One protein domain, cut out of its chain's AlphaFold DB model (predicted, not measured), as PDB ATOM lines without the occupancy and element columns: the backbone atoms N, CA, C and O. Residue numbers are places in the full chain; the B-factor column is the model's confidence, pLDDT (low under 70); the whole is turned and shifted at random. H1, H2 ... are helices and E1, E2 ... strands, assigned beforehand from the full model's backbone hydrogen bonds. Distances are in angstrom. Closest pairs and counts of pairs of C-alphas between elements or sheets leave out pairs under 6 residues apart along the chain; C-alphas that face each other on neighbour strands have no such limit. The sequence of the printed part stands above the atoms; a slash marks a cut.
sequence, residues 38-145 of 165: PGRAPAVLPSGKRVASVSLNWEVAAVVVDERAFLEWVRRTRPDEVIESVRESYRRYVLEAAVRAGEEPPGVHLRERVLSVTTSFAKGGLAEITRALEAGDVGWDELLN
ATOM      1  N   PRO A  38     -39.165  51.269 -37.139       77.94
ATOM      2  CA  PRO A  38     -40.448  50.851 -37.725       77.94
ATOM      3  C   PRO A  38     -40.324  49.873 -38.910       77.94
ATOM      4  O   PRO A  38     -41.298  49.620 -39.613       77.94
ATOM      5  N   GLY A  39     -39.127  49.352 -39.195       81.19
ATOM      6  CA  GLY A  39     -38.880  48.445 -40.315       81.19
ATOM      7  C   GLY A  39     -37.475  48.601 -40.877       81.19
ATOM      8  O   GLY A  39     -36.613  47.772 -40.606       81.19
ATOM      9  N   ARG A  40     -37.220  49.660 -41.655       89.56
ATOM     10  CA  ARG A  40     -35.909  49.922 -42.275       89.56
ATOM     11  C   ARG A  40     -35.522  51.392 -42.178       89.56
ATOM     12  O   ARG A  40     -36.320  52.254 -42.528       89.56
ATOM     13  N   ALA A  41     -34.271  51.663 -41.817       92.69
ATOM     14  CA  ALA A  41     -33.698  53.006 -41.792       92.69
ATOM     15  C   ALA A  41     -32.317  53.051 -42.465       92.69
ATOM     16  O   ALA A  41     -31.586  52.055 -42.485       92.69
ATOM     17  N   PRO A  42     -31.932  54.194 -43.053       92.88
ATOM     18  CA  PRO A  42     -30.565  54.401 -43.501       92.88
ATOM     19  C   PRO A  42     -29.623  54.667 -42.325       92.88
ATOM     20  O   PRO A  42     -29.932  55.471 -41.456       92.88
ATOM     21  N   ALA A  43     -28.437  54.064 -42.358       91.69
ATOM     22  CA  ALA A  43     -27.329  54.461 -41.500       91.69
ATOM     23  C   ALA A  43     -26.531  55.559 -42.210       91.69
ATOM     24  O   ALA A  43     -26.068  55.376 -43.347       91.69
ATOM     25  N   VAL A  44     -26.400  56.704 -41.549       92.19
ATOM     26  CA  VAL A  44     -25.781  57.920 -42.078       92.19
ATOM     27  C   VAL A  44     -24.695  58.352 -41.100       92.19
ATOM     28  O   VAL A  44     -24.936  58.384 -39.900       92.19
ATOM     29  N   LEU A  45     -23.498  58.641 -41.606       89.31
ATOM     30  CA  LEU A  45     -22.417  59.201 -40.792       89.31
ATOM     31  C   LEU A  45     -22.758  60.631 -40.339       89.31
ATOM     32  O   LEU A  45     -23.533  61.299 -41.028       89.31
ATOM     33  N   PRO A  46     -22.102  61.165 -39.290       85.38
ATOM     34  CA  PRO A  46     -22.249  62.570 -38.890       85.38
ATOM     35  C   PRO A  46     -21.999  63.571 -40.032       85.38
ATOM     36  O   PRO A  46     -22.624  64.624 -40.101       85.38
ATOM     37  N   SER A  47     -21.155  63.204 -41.001       84.69
ATOM     38  CA  SER A  47     -20.914  63.969 -42.234       84.69
ATOM     39  C   SER A  47     -22.105  64.029 -43.208       84.69
ATOM     40  O   SER A  47     -22.001  64.637 -44.272       84.69
ATOM     41  N   GLY A  48     -23.224  63.365 -42.904       87.56
ATOM     42  CA  GLY A  48     -24.409  63.264 -43.762       87.56
ATOM     43  C   GLY A  48     -24.318  62.178 -44.842       87.56
ATOM     44  O   GLY A  48     -25.256  61.979 -45.618       87.56
ATOM     45  N   LYS A  49     -23.208  61.434 -44.913       90.38
ATOM     46  CA  LYS A  49     -23.012  60.382 -45.919       90.38
ATOM     47  C   LYS A  49     -23.720  59.087 -45.522       90.38
ATOM     48  O   LYS A  49     -23.406  58.489 -44.495       90.38
ATOM     49  N   ARG A  50     -24.628  58.594 -46.371       93.38
ATOM     50  CA  ARG A  50     -25.248  57.267 -46.201       93.38
ATOM     51  C   ARG A  50     -24.208  56.163 -46.414       93.38
ATOM     52  O   ARG A  50     -23.593  56.090 -47.477       93.38
ATOM     53  N   VAL A  51     -24.072  55.271 -45.436       95.69
ATOM     54  CA  VAL A  51     -23.085  54.173 -45.443       95.69
ATOM     55  C   VAL A  51     -23.713  52.786 -45.419       95.69
ATOM     56  O   VAL A  51     -23.130  51.842 -45.951       95.69
ATOM     57  N   ALA A  52     -24.920  52.646 -44.876       95.62
ATOM     58  CA  ALA A  52     -25.652  51.385 -44.874       95.62
ATOM     59  C   ALA A  52     -27.167  51.617 -44.794       95.62
ATOM     60  O   ALA A  52     -27.653  52.748 -44.758       95.62
ATOM     61  N   SER A  53     -27.918  50.525 -44.759       94.81
ATOM     62  CA  SER A  53     -29.285  50.493 -44.252       94.81
ATOM     63  C   SER A  53     -29.421  49.381 -43.226       94.81
ATOM     64  O   SER A  53     -28.936  48.277 -43.486       94.81
ATOM     65  N   VAL A  54     -30.124  49.654 -42.136       93.62
ATOM     66  CA  VAL A  54     -30.488  48.683 -41.105       93.62
ATOM     67  C   VAL A  54     -31.963  48.340 -41.275       93.62
ATOM     68  O   VAL A  54     -32.782  49.237 -41.479       93.62
ATOM     69  N   SER A  55     -32.304  47.058 -41.244       92.25
ATOM     70  CA  SER A  55     -33.683  46.576 -41.333       92.25
ATOM     71  C   SER A  55     -33.972  45.491 -40.308       92.25
ATOM     72  O   SER A  55     -33.131  44.626 -40.068       92.25
ATOM     73  N   LEU A  56     -35.184  45.502 -39.764       91.00
ATOM     74  CA  LEU A  56     -35.743  44.412 -38.977       91.00
ATOM     75  C   LEU A  56     -36.393  43.402 -39.922       91.00
ATOM     76  O   LEU A  56     -37.236  43.763 -40.747       91.00
ATOM     77  N   ASN A  57     -36.005  42.136 -39.802       86.94
ATOM     78  CA  ASN A  57     -36.698  41.041 -40.467       86.94
ATOM     79  C   ASN A  57     -37.750  40.493 -39.513       86.94
ATOM     80  O   ASN A  57     -37.411  40.058 -38.414       86.94
ATOM     81  N   TRP A  58     -39.001  40.485 -39.948       85.31
ATOM     82  CA  TRP A  58     -40.129  40.023 -39.149       85.31
ATOM     83  C   TRP A  58     -40.626  38.677 -39.663       85.31
ATOM     84  O   TRP A  58     -40.597  38.411 -40.866       85.31
ATOM     85  N   GLU A  59     -41.109  37.847 -38.749       87.06
ATOM     86  CA  GLU A  59     -41.936  36.688 -39.059       87.06
ATOM     87  C   GLU A  59     -43.241  36.760 -38.273       87.06
ATOM     88  O   GLU A  59     -43.278  37.243 -37.139       87.06
ATOM     89  N   VAL A  60     -44.312  36.242 -38.864       90.19
ATOM     90  CA  VAL A  60     -45.514  35.908 -38.103       90.19
ATOM     91  C   VAL A  60     -45.275  34.549 -37.464       90.19
ATOM     92  O   VAL A  60     -44.980  33.572 -38.150       90.19
ATOM     93  N   ALA A  61     -45.411  34.485 -36.145       91.56
ATOM     94  CA  ALA A  61     -45.304  33.261 -35.373       91.56
ATOM     95  C   ALA A  61     -46.635  32.971 -34.676       91.56
ATOM     96  O   ALA A  61     -47.226  33.852 -34.053       91.56
ATOM     97  N   ALA A  62     -47.077  31.718 -34.733       94.56
ATOM     98  CA  ALA A  62     -48.197  31.241 -33.934       94.56
ATOM     99  C   ALA A  62     -47.692  30.722 -32.585       94.56
ATOM    100  O   ALA A  62     -46.727  29.955 -32.522       94.56
ATOM    101  N   VAL A  63     -48.366  31.097 -31.502       94.50
ATOM    102  CA  VAL A  63     -48.077  30.605 -30.151       94.50
ATOM    103  C   VAL A  63     -49.354  30.180 -29.447       94.50
ATOM    104  O   VAL A  63     -50.401  30.793 -29.624       94.50
ATOM    105  N   VAL A  64     -49.272  29.134 -28.626       95.69
ATOM    106  CA  VAL A  64     -50.384  28.752 -27.747       95.69
ATOM    107  C   VAL A  64     -50.375  29.685 -26.537       95.69
ATOM    108  O   VAL A  64     -49.408  29.690 -25.777       95.69
ATOM    109  N   VAL A  65     -51.431  30.482 -26.380       96.38
ATOM    110  CA  VAL A  65     -51.626  31.424 -25.263       96.38
ATOM    111  C   VAL A  65     -52.631  30.909 -24.231       96.38
ATOM    112  O   VAL A  65     -52.537  31.272 -23.062       96.38
ATOM    113  N   ASP A  66     -53.551  30.027 -24.638       95.81
ATOM    114  CA  ASP A  66     -54.456  29.297 -23.742       95.81
ATOM    115  C   ASP A  66     -54.372  27.800 -24.052       95.81
ATOM    116  O   ASP A  66     -54.989  27.279 -24.984       95.81
ATOM    117  N   GLU A  67     -53.585  27.104 -23.236       95.50
ATOM    118  CA  GLU A  67     -53.349  25.670 -23.361       95.50
ATOM    119  C   GLU A  67     -54.634  24.847 -23.186       95.50
ATOM    120  O   GLU A  67     -54.806  23.816 -23.836       95.50
ATOM    121  N   ARG A  68     -55.571  25.306 -22.346       95.25
ATOM    122  CA  ARG A  68     -56.829  24.595 -22.105       95.25
ATOM    123  C   ARG A  68     -57.750  24.716 -23.312       95.25
ATOM    124  O   ARG A  68     -58.258  23.698 -23.778       95.25
ATOM    125  N   ALA A  69     -57.936  25.930 -23.830       96.00
ATOM    126  CA  ALA A  69     -58.749  26.159 -25.021       96.00
ATOM    127  C   ALA A  69     -58.181  25.414 -26.238       96.00
ATOM    128  O   ALA A  69     -58.936  24.795 -26.992       96.00
ATOM    129  N   PHE A  70     -56.851  25.403 -26.382       97.06
ATOM    130  CA  PHE A  70     -56.169  24.653 -27.430       97.06
ATOM    131  C   PHE A  70     -56.417  23.147 -27.306       97.06
ATOM    132  O   PHE A  70     -56.848  22.504 -28.265       97.06
ATOM    133  N   LEU A  71     -56.231  22.584 -26.112       96.00
ATOM    134  CA  LEU A  71     -56.460  21.165 -25.852       96.00
ATOM    135  C   LEU A  71     -57.921  20.753 -26.083       96.00
ATOM    136  O   LEU A  71     -58.175  19.711 -26.686       96.00
ATOM    137  N   GLU A  72     -58.888  21.548 -25.622       95.62
ATOM    138  CA  GLU A  72     -60.319  21.288 -25.833       95.62
ATOM    139  C   GLU A  72     -60.692  21.318 -27.316       95.62
ATOM    140  O   GLU A  72     -61.438  20.456 -27.792       95.62
ATOM    141  N   TRP A  73     -60.138  22.269 -28.067       96.56
ATOM    142  CA  TRP A  73     -60.336  22.342 -29.505       96.56
ATOM    143  C   TRP A  73     -59.746  21.127 -30.228       96.56
ATOM    144  O   TRP A  73     -60.473  20.500 -31.002       96.56
ATOM    145  N   VAL A  74     -58.497  20.736 -29.933       96.25
ATOM    146  CA  VAL A  74     -57.875  19.542 -30.538       96.25
ATOM    147  C   VAL A  74     -58.655  18.280 -30.173       96.25
ATOM    148  O   VAL A  74     -58.945  17.475 -31.052       96.25
ATOM    149  N   ARG A  75     -59.089  18.117 -28.915       94.81
ATOM    150  CA  ARG A  75     -59.909  16.961 -28.498       94.81
ATOM    151  C   ARG A  75     -61.191  16.820 -29.320       94.81
ATOM    152  O   ARG A  75     -61.629  15.701 -29.567       94.81
ATOM    153  N   ARG A  76     -61.798  17.933 -29.741       94.94
ATOM    154  CA  ARG A  76     -63.028  17.927 -30.546       94.94
ATOM    155  C   ARG A  76     -62.772  17.635 -32.025       94.94
ATOM    156  O   ARG A  76     -63.636  17.053 -32.672       94.94
ATOM    157  N   THR A  77     -61.637  18.064 -32.574       94.12
ATOM    158  CA  THR A  77     -61.355  17.991 -34.019       94.12
ATOM    159  C   THR A  77     -60.468  16.807 -34.411       94.12
ATOM    160  O   THR A  77     -60.676  16.234 -35.480       94.12
ATOM    161  N   ARG A  78     -59.500  16.440 -33.565       92.94
ATOM    162  CA  ARG A  78     -58.511  15.359 -33.732       92.94
ATOM    163  C   ARG A  78     -58.180  14.701 -32.381       92.94
ATOM    164  O   ARG A  78     -57.094  14.901 -31.837       92.94
ATOM    165  N   PRO A  79     -59.110  13.924 -31.801       91.88
ATOM    166  CA  PRO A  79     -58.899  13.279 -30.502       91.88
ATOM    167  C   PRO A  79     -57.732  12.279 -30.495       91.88
ATOM    168  O   PRO A  79     -57.130  12.060 -29.451       91.88
ATOM    169  N   ASP A  80     -57.388  11.698 -31.645       93.69
ATOM    170  CA  ASP A  80     -56.258  10.782 -31.840       93.69
ATOM    171  C   ASP A  80     -54.884  11.435 -31.614       93.69
ATOM    172  O   ASP A  80     -53.901  10.749 -31.315       93.69
ATOM    173  N   GLU A  81     -54.825  12.764 -31.689       93.62
ATOM    174  CA  GLU A  81     -53.624  13.559 -31.431       93.62
ATOM    175  C   GLU A  81     -53.483  13.968 -29.954       93.62
ATOM    176  O   GLU A  81     -52.541  14.678 -29.591       93.62
ATOM    177  N   VAL A  82     -54.388  13.505 -29.081       88.75
ATOM    178  CA  VAL A  82     -54.392  13.787 -27.641       88.75
ATOM    179  C   VAL A  82     -54.240  12.486 -26.857       88.75
ATOM    180  O   VAL A  82     -55.151  11.666 -26.818       88.75
ATOM    181  N   ILE A  83     -53.089  12.309 -26.202       83.75
ATOM    182  CA  ILE A  83     -52.873  11.198 -25.258       83.75
ATOM    183  C   ILE A  83     -53.072  11.739 -23.837       83.75
ATOM    184  O   ILE A  83     -54.153  11.632 -23.269       83.75
ATOM    185  N   GLU A  84     -52.056  12.414 -23.302       82.00
ATOM    186  CA  GLU A  84     -52.130  13.201 -22.060       82.00
ATOM    187  C   GLU A  84     -52.119  14.706 -22.364       82.00
ATOM    188  O   GLU A  84     -52.784  15.505 -21.708       82.00
ATOM    189  N   SER A  85     -51.412  15.073 -23.432       88.56
ATOM    190  CA  SER A  85     -51.347  16.396 -24.041       88.56
ATOM    191  C   SER A  85     -51.428  16.256 -25.566       88.56
ATOM    192  O   SER A  85     -51.402  15.141 -26.100       88.56
ATOM    193  N   VAL A  86     -51.553  17.384 -26.269       92.31
ATOM    194  CA  VAL A  86     -51.474  17.408 -27.735       92.31
ATOM    195  C   VAL A  86     -50.079  16.952 -28.162       92.31
ATOM    196  O   VAL A  86     -49.085  17.550 -27.744       92.31
ATOM    197  N   ARG A  87     -49.999  15.922 -29.011       95.19
ATOM    198  CA  ARG A  87     -48.731  15.423 -29.563       95.19
ATOM    199  C   ARG A  87     -47.922  16.558 -30.184       95.19
ATOM    200  O   ARG A  87     -48.447  17.362 -30.953       95.19
ATOM    201  N   GLU A  88     -46.625  16.602 -29.891       93.62
ATOM    202  CA  GLU A  88     -45.757  17.719 -30.285       93.62
ATOM    203  C   GLU A  88     -45.707  17.930 -31.807       93.62
ATOM    204  O   GLU A  88     -45.761  19.064 -32.284       93.62
ATOM    205  N   SER A  89     -45.667  16.840 -32.580       94.50
ATOM    206  CA  SER A  89     -45.704  16.886 -34.046       94.50
ATOM    207  C   SER A  89     -46.978  17.549 -34.564       94.50
ATOM    208  O   SER A  89     -46.916  18.374 -35.475       94.50
ATOM    209  N   TYR A  90     -48.125  17.233 -33.960       95.94
ATOM    210  CA  TYR A  90     -49.405  17.813 -34.345       95.94
ATOM    211  C   TYR A  90     -49.538  19.262 -33.878       95.94
ATOM    212  O   TYR A  90     -49.965  20.115 -34.653       95.94
ATOM    213  N   ARG A  91     -49.084  19.584 -32.658       96.44
ATOM    214  CA  ARG A  91     -48.985  20.975 -32.184       96.44
ATOM    215  C   ARG A  91     -48.202  21.824 -33.183       96.44
ATOM    216  O   ARG A  91     -48.681  22.874 -33.595       96.44
ATOM    217  N   ARG A  92     -47.014  21.366 -33.584       96.19
ATOM    218  CA  ARG A  92     -46.158  22.071 -34.546       96.19
ATOM    219  C   ARG A  92     -46.864  22.279 -35.880       96.19
ATOM    220  O   ARG A  92     -46.899  23.400 -36.375       96.19
ATOM    221  N   TYR A  93     -47.493  21.226 -36.400       96.06
ATOM    222  CA  TYR A  93     -48.298  21.300 -37.615       96.06
ATOM    223  C   TYR A  93     -49.404  22.361 -37.519       96.06
ATOM    224  O   TYR A  93     -49.556  23.157 -38.442       96.06
ATOM    225  N   VAL A  94     -50.150  22.413 -36.410       96.69
ATOM    226  CA  VAL A  94     -51.221  23.403 -36.222       96.69
ATOM    227  C   VAL A  94     -50.669  24.827 -36.185       96.69
ATOM    228  O   VAL A  94     -51.237  25.704 -36.827       96.69
ATOM    229  N   LEU A  95     -49.562  25.065 -35.477       96.25
ATOM    230  CA  LEU A  95     -48.946  26.392 -35.412       96.25
ATOM    231  C   LEU A  95     -48.434  26.850 -36.788       96.25
ATOM    232  O   LEU A  95     -48.678  27.983 -37.191       96.25
ATOM    233  N   GLU A  96     -47.793  25.964 -37.553       95.69
ATOM    234  CA  GLU A  96     -47.366  26.267 -38.926       95.69
ATOM    235  C   GLU A  96     -48.555  26.508 -39.869       95.69
ATOM    236  O   GLU A  96     -48.502  27.388 -40.731       95.69
ATOM    237  N   ALA A  97     -49.637  25.740 -39.714       95.38
ATOM    238  CA  ALA A  97     -50.861  25.914 -40.488       95.38
ATOM    239  C   ALA A  97     -51.554  27.245 -40.162       95.38
ATOM    240  O   ALA A  97     -51.985  27.929 -41.086       95.38
ATOM    241  N   ALA A  98     -51.593  27.639 -38.885       95.94
ATOM    242  CA  ALA A  98     -52.126  28.922 -38.431       95.94
ATOM    243  C   ALA A  98     -51.376  30.098 -39.073       95.94
ATOM    244  O   ALA A  98     -51.999  30.980 -39.658       95.94
ATOM    245  N   VAL A  99     -50.034  30.066 -39.070       94.38
ATOM    246  CA  VAL A  99     -49.207  31.084 -39.749       94.38
ATOM    247  C   VAL A  99     -49.490  31.122 -41.251       94.38
ATOM    248  O   VAL A  99     -49.656  32.195 -41.822       94.38
ATOM    249  N   ARG A 100     -49.564  29.956 -41.909       93.50
ATOM    250  CA  ARG A 100     -49.788  29.872 -43.360       93.50
ATOM    251  C   ARG A 100     -51.172  30.368 -43.778       93.50
ATOM    252  O   ARG A 100     -51.296  30.953 -44.848       93.50
ATOM    253  N   ALA A 101     -52.189  30.080 -42.973       94.62
ATOM    254  CA  ALA A 101     -53.570  30.463 -43.239       94.62
ATOM    255  C   ALA A 101     -53.889  31.896 -42.782       94.62
ATOM    256  O   ALA A 101     -54.839  32.486 -43.285       94.62
ATOM    257  N   GLY A 102     -53.111  32.459 -41.851       93.31
ATOM    258  CA  GLY A 102     -53.459  33.717 -41.188       93.31
ATOM    259  C   GLY A 102     -54.668  33.578 -40.256       93.31
ATOM    260  O   GLY A 102     -55.371  34.554 -40.014       93.31
ATOM    261  N   GLU A 103     -54.930  32.368 -39.756       94.38
ATOM    262  CA  GLU A 103     -56.075  32.052 -38.900       94.38
ATOM    263  C   GLU A 103     -55.605  31.630 -37.507       94.38
ATOM    264  O   GLU A 103     -54.592  30.947 -37.360       94.38
ATOM    265  N   GLU A 104     -56.372  32.005 -36.483       95.94
ATOM    266  CA  GLU A 104     -56.101  31.681 -35.081       95.94
ATOM    267  C   GLU A 104     -57.049  30.578 -34.585       95.94
ATOM    268  O   GLU A 104     -58.213  30.852 -34.269       95.94
ATOM    269  N   PRO A 105     -56.592  29.313 -34.491       95.19
ATOM    270  CA  PRO A 105     -57.326  28.287 -33.765       95.19
ATOM    271  C   PRO A 105     -57.567  28.696 -32.302       95.19
ATOM    272  O   PRO A 105     -56.771  29.447 -31.734       95.19
ATOM    273  N   PRO A 106     -58.603  28.165 -31.629       97.38
ATOM    274  CA  PRO A 106     -58.834  28.446 -30.215       97.38
ATOM    275  C   PRO A 106     -57.591  28.204 -29.350       97.38
ATOM    276  O   PRO A 106     -56.973  27.142 -29.412       97.38
ATOM    277  N   GLY A 107     -57.238  29.205 -28.541       94.69
ATOM    278  CA  GLY A 107     -56.059  29.188 -27.674       94.69
ATOM    279  C   GLY A 107     -54.725  29.458 -28.374       94.69
ATOM    280  O   GLY A 107     -53.699  29.492 -27.694       94.69
ATOM    281  N   VAL A 108     -54.717  29.687 -29.690       96.69
ATOM    282  CA  VAL A 108     -53.545  30.089 -30.478       96.69
ATOM    283  C   VAL A 108     -53.652  31.570 -30.828       96.69
ATOM    284  O   VAL A 108     -54.728  32.050 -31.157       96.69
ATOM    285  N   HIS A 109     -52.529  32.282 -30.781       96.69
ATOM    286  CA  HIS A 109     -52.425  33.674 -31.205       96.69
ATOM    287  C   HIS A 109     -51.290  33.832 -32.222       96.69
ATOM    288  O   HIS A 109     -50.194  33.293 -32.022       96.69
ATOM    289  N   LEU A 110     -51.553  34.560 -33.305       95.69
ATOM    290  CA  LEU A 110     -50.557  35.019 -34.257       95.69
ATOM    291  C   LEU A 110     -49.957  36.315 -33.731       95.69
ATOM    292  O   LEU A 110     -50.653  37.285 -33.449       95.69
ATOM    293  N   ARG A 111     -48.635  36.339 -33.623       91.25
ATOM    294  CA  ARG A 111     -47.895  37.540 -33.255       91.25
ATOM    295  C   ARG A 111     -46.758  37.766 -34.225       91.25
ATOM    296  O   ARG A 111     -46.137  36.817 -34.703       91.25
ATOM    297  N   GLU A 112     -46.456  39.028 -34.466       86.69
ATOM    298  CA  GLU A 112     -45.223  39.394 -35.141       86.69
ATOM    299  C   GLU A 112     -44.047  39.212 -34.183       86.69
ATOM    300  O   GLU A 112     -44.118  39.499 -32.984       86.69
ATOM    301  N   ARG A 113     -42.953  38.695 -34.724       84.00
ATOM    302  CA  ARG A 113     -41.696  38.517 -34.019       84.00
ATOM    303  C   ARG A 113     -40.573  39.013 -34.912       84.00
ATOM    304  O   ARG A 113     -40.481  38.612 -36.069       84.00
ATOM    305  N   VAL A 114     -39.671  39.820 -34.359       81.62
ATOM    306  CA  VAL A 114     -38.415  40.128 -35.046       81.62
ATOM    307  C   VAL A 114     -37.506  38.900 -35.005       81.62
ATOM    308  O   VAL A 114     -37.183  38.379 -33.938       81.62
ATOM    309  N   LEU A 115     -37.103  38.434 -36.184       82.19
ATOM    310  CA  LEU A 115     -36.153  37.343 -36.373       82.19
ATOM    311  C   LEU A 115     -34.709  37.799 -36.224       82.19
ATOM    312  O   LEU A 115     -33.875  37.068 -35.697       82.19
ATOM    313  N   SER A 116     -34.397  38.961 -36.791       84.00
ATOM    314  CA  SER A 116     -33.033  39.480 -36.851       84.00
ATOM    315  C   SER A 116     -33.006  40.954 -37.224       84.00
ATOM    316  O   SER A 116     -33.878  41.444 -37.948       84.00
ATOM    317  N   VAL A 117     -31.942  41.629 -36.797       89.88
ATOM    318  CA  VAL A 117     -31.520  42.922 -37.333       89.88
ATOM    319  C   VAL A 117     -30.511  42.657 -38.449       89.88
ATOM    320  O   VAL A 117     -29.547  41.918 -38.278       89.88
ATOM    321  N   THR A 118     -30.734  43.223 -39.630       90.94
ATOM    322  CA  THR A 118     -29.834  43.070 -40.781       90.94
ATOM    323  C   THR A 118     -29.264  44.411 -41.194       90.94
ATOM    324  O   THR A 118     -30.001  45.371 -41.407       90.94
ATOM    325  N   THR A 119     -27.948  44.456 -41.393       93.25
ATOM    326  CA  THR A 119     -27.258  45.621 -41.953       93.25
ATOM    327  C   THR A 119     -26.804  45.328 -43.376       93.25
ATOM    328  O   THR A 119     -26.078  44.372 -43.630       93.25
ATOM    329  N   SER A 120     -27.215  46.173 -44.318       92.81
ATOM    330  CA  SER A 120     -26.788  46.127 -45.719       92.81
ATOM    331  C   SER A 120     -25.948  47.357 -46.039       92.81
ATOM    332  O   SER A 120     -26.478  48.467 -46.114       92.81
ATOM    333  N   PHE A 121     -24.639  47.180 -46.225       95.12
ATOM    334  CA  PHE A 121     -23.742  48.289 -46.551       95.12
ATOM    335  C   PHE A 121     -23.972  48.810 -47.970       95.12
ATOM    336  O   PHE A 121     -24.126  48.045 -48.924       95.12
ATOM    337  N   ALA A 122     -23.938  50.133 -48.116       92.94
ATOM    338  CA  ALA A 122     -23.836  50.764 -49.421       92.94
ATOM    339  C   ALA A 122     -22.472  50.443 -50.054       92.94
ATOM    340  O   ALA A 122     -21.507  50.093 -49.367       92.94
ATOM    341  N   LYS A 123     -22.355  50.603 -51.376       95.12
ATOM    342  CA  LYS A 123     -21.078  50.422 -52.077       95.12
ATOM    343  C   LYS A 123     -20.016  51.353 -51.477       95.12
ATOM    344  O   LYS A 123     -20.177  52.567 -51.498       95.12
ATOM    345  N   GLY A 124     -18.940  50.770 -50.948       93.88
ATOM    346  CA  GLY A 124     -17.868  51.510 -50.272       93.88
ATOM    347  C   GLY A 124     -18.208  51.995 -48.857       93.88
ATOM    348  O   GLY A 124     -17.334  52.544 -48.204       93.88
ATOM    349  N   GLY A 125     -19.421  51.757 -48.347       92.69
ATOM    350  CA  GLY A 125     -19.867  52.251 -47.041       92.69
ATOM    351  C   GLY A 125     -18.993  51.786 -45.876       92.69
ATOM    352  O   GLY A 125     -18.653  52.591 -45.017       92.69
ATOM    353  N   LEU A 126     -18.541  50.528 -45.892       93.31
ATOM    354  CA  LEU A 126     -17.607  50.020 -44.882       93.31
ATOM    355  C   LEU A 126     -16.278  50.793 -44.887       93.31
ATOM    356  O   LEU A 126     -15.794  51.176 -43.831       93.31
ATOM    357  N   ALA A 127     -15.719  51.073 -46.069       93.75
ATOM    358  CA  ALA A 127     -14.471  51.826 -46.190       93.75
ATOM    359  C   ALA A 127     -14.620  53.276 -45.704       93.75
ATOM    360  O   ALA A 127     -13.674  53.856 -45.184       93.75
ATOM    361  N   GLU A 128     -15.808  53.861 -45.855       93.62
ATOM    362  CA  GLU A 128     -16.115  55.196 -45.339       93.62
ATOM    363  C   GLU A 128     -16.222  55.216 -43.817       93.62
ATOM    364  O   GLU A 128     -15.678  56.120 -43.196       93.62
ATOM    365  N   ILE A 129     -16.851  54.201 -43.215       91.00
ATOM    366  CA  ILE A 129     -16.889  54.046 -41.754       91.00
ATOM    367  C   ILE A 129     -15.471  53.872 -41.207       91.00
ATOM    368  O   ILE A 129     -15.094  54.549 -40.257       91.00
ATOM    369  N   THR A 130     -14.661  53.008 -41.828       91.50
ATOM    370  CA  THR A 130     -13.260  52.819 -41.429       91.50
ATOM    371  C   THR A 130     -12.472  54.120 -41.528       91.50
ATOM    372  O   THR A 130     -11.785  54.474 -40.578       91.50
ATOM    373  N   ARG A 131     -12.616  54.871 -42.626       91.50
ATOM    374  CA  ARG A 131     -11.933  56.159 -42.787       91.50
ATOM    375  C   ARG A 131     -12.367  57.176 -41.732       91.50
ATOM    376  O   ARG A 131     -11.514  57.875 -41.208       91.50
ATOM    377  N   ALA A 132     -13.661  57.255 -41.426       89.50
ATOM    378  CA  ALA A 132     -14.173  58.161 -40.399       89.50
ATOM    379  C   ALA A 132     -13.604  57.821 -39.009       89.50
ATOM    380  O   ALA A 132     -13.192  58.720 -38.281       89.50
ATOM    381  N   LEU A 133     -13.496  56.529 -38.678       89.00
ATOM    382  CA  LEU A 133     -12.858  56.065 -37.441       89.00
ATOM    383  C   LEU A 133     -11.360  56.386 -37.395       89.00
ATOM    384  O   LEU A 133     -10.848  56.808 -36.363       89.00
ATOM    385  N   GLU A 134     -10.646  56.197 -38.505       90.50
ATOM    386  CA  GLU A 134      -9.217  56.522 -38.613       90.50
ATOM    387  C   GLU A 134      -8.954  58.031 -38.534       90.50
ATOM    388  O   GLU A 134      -7.951  58.449 -37.958       90.50
ATOM    389  N   ALA A 135      -9.850  58.842 -39.099       89.56
ATOM    390  CA  ALA A 135      -9.786  60.299 -39.048       89.56
ATOM    391  C   ALA A 135     -10.188  60.872 -37.677       89.56
ATOM    392  O   ALA A 135      -9.872  62.025 -37.389       89.56
ATOM    393  N   GLY A 136     -10.857  60.078 -36.833       86.38
ATOM    394  CA  GLY A 136     -11.431  60.535 -35.568       86.38
ATOM    395  C   GLY A 136     -12.719  61.350 -35.734       86.38
ATOM    396  O   GLY A 136     -13.160  61.973 -34.775       86.38
ATOM    397  N   ASP A 137     -13.326  61.332 -36.925       85.50
ATOM    398  CA  ASP A 137     -14.628  61.960 -37.200       85.50
ATOM    399  C   ASP A 137     -15.777  61.234 -36.482       85.50
ATOM    400  O   ASP A 137     -16.852  61.796 -36.292       85.50
ATOM    401  N   VAL A 138     -15.553  59.964 -36.133       82.88
ATOM    402  CA  VAL A 138     -16.433  59.136 -35.309       82.88
ATOM    403  C   VAL A 138     -15.583  58.509 -34.212       82.88
ATOM    404  O   VAL A 138     -14.583  57.840 -34.499       82.88
ATOM    405  N   GLY A 139     -15.977  58.722 -32.959       81.62
ATOM    406  CA  GLY A 139     -15.308  58.144 -31.799       81.62
ATOM    407  C   GLY A 139     -15.669  56.672 -31.602       81.62
ATOM    408  O   GLY A 139     -16.795  56.247 -31.864       81.62
ATOM    409  N   TRP A 140     -14.727  55.870 -31.096       75.81
ATOM    410  CA  TRP A 140     -15.068  54.519 -30.639       75.81
ATOM    411  C   TRP A 140     -16.057  54.572 -29.479       75.81
ATOM    412  O   TRP A 140     -16.943  53.743 -29.423       75.81
ATOM    413  N   ASP A 141     -15.941  55.550 -28.591       75.50
ATOM    414  CA  ASP A 141     -16.887  55.810 -27.508       75.50
ATOM    415  C   ASP A 141     -18.291  56.168 -28.014       75.50
ATOM    416  O   ASP A 141     -19.266  55.702 -27.440       75.50
ATOM    417  N   GLU A 142     -18.413  56.907 -29.117       71.69
ATOM    418  CA  GLU A 142     -19.706  57.220 -29.741       71.69
ATOM    419  C   GLU A 142     -20.374  55.971 -30.336       71.69
ATOM    420  O   GLU A 142     -21.563  55.750 -30.136       71.69
ATOM    421  N   LEU A 143     -19.608  55.108 -31.015       69.81
ATOM    422  CA  LEU A 143     -20.122  53.841 -31.564       69.81
ATOM    423  C   LEU A 143     -20.435  52.788 -30.501       69.81
ATOM    424  O   LEU A 143     -21.110  51.801 -30.790       69.81
ATOM    425  N   LEU A 144     -19.847  52.944 -29.319       67.81
ATOM    426  CA  LEU A 144     -19.897  51.972 -28.239       67.81
ATOM    427  C   LEU A 144     -20.801  52.444 -27.084       67.81
ATOM    428  O   LEU A 144     -21.145  51.652 -26.217       67.81
ATOM    429  N   ASN A 145     -21.241  53.695 -27.038       67.31
ATOM    430  CA  ASN A 145     -22.204  54.110 -26.023       67.31
ATOM    431  C   ASN A 145     -23.629  53.760 -26.458       67.31
ATOM    432  O   ASN A 145     -24.101  54.192 -27.505       67.31
TER     433      ASN A 145
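AT A GLANCE: This is residues 38 to 145 of the 165 residues of an uncharacterized protein of Actinomadura rudentiformis (UniProt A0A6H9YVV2). What would one see first? A long, narrow ribbon of two antiparallel strands, E2 and E3, makes the shaft of a rod, with H1 and H2 at one end and H3 and the short H4 at the other. The short strand E1 lies beside E2 towards the H3 end. What is it made of? The printed part has 108 residues with three named strands and four named helices, in the order E1 E2 H1 H2 E3 H3 H4; the sheet order is E1 E2 E3, all antiparallel, and the class is mixed, helices and strands. How drawn out is it? It is extended, with a radius of gyration of the C-alphas of 23.2 A and spans of 68 by 25 by 20 A.

HOW THE PARTS SIT: How is the sheet paired? E2, residues 50 to 64, is the inner strand and is antiparallel to E3, residues 108 to 121, at 162 degrees; N 57 and O 116 are 2.9 A apart, within hydrogen-bond range. E1, residues 40 to 44, forms a hairpin with E2, with N 43 and O 52 at 2.8 A, within hydrogen-bond range. Which helices are on the sheet? H2, residues 88 to 101, lies over E2 at a height over the sheet of 7.7 A, slantwise to the strands at 50 degrees to E2 on the local plane; the closest C-alphas of E2 and H2, Ala 62 and Leu 95, are 5.1 A apart. H3, residues 125 to 135, is on the opposite face, over none of the strands, at a height over the sheet of 8.2 A; the closest C-alphas of E2 and H3, Val 51 and Gly 125, are 4.1 A apart. What of the other helices? H1, residues 67 to 77, is only just on the sheet, with 5 pairs of C-alphas within 10 A; it only grazes it, and is near H2. H4, residues 140 to 144, is not on the sheet, and is close to but not clearly touching H3, with the closest C-alphas, Leu 133 and Trp 140, 7.3 A apart. How are the helix backbones? In H1, H2, H3 and H4 every O i to N i+4 pair is within hydrogen-bond range.

IN THESE COORDINATES: Where are the long strands? E2 measures 42.3 A from C-alpha 50 to C-alpha 64, which is at (-50.384, 28.752, -27.747), and E3 measures 38.4 A. Where do the named elements begin and end? E1 begins with C-alpha 40 at (-35.909, 49.922, -42.275), and H4 ends with C-alpha 144 at (-19.897, 51.972, -28.239). How long are the larger helices? H2 measures 19.8 A, H1 15.4 A and H3 15.2 A.

THE WHOLE: How large is it? The two C-alphas farthest apart, those of Arg 76 and Ala 135, are 68.6 A apart. Is it unbroken? The printed part has no cut, and no link is long. Where is confidence low? Residues 143 to 145 are under 70 in pLDDT, while the mean of the printed part is 90.8.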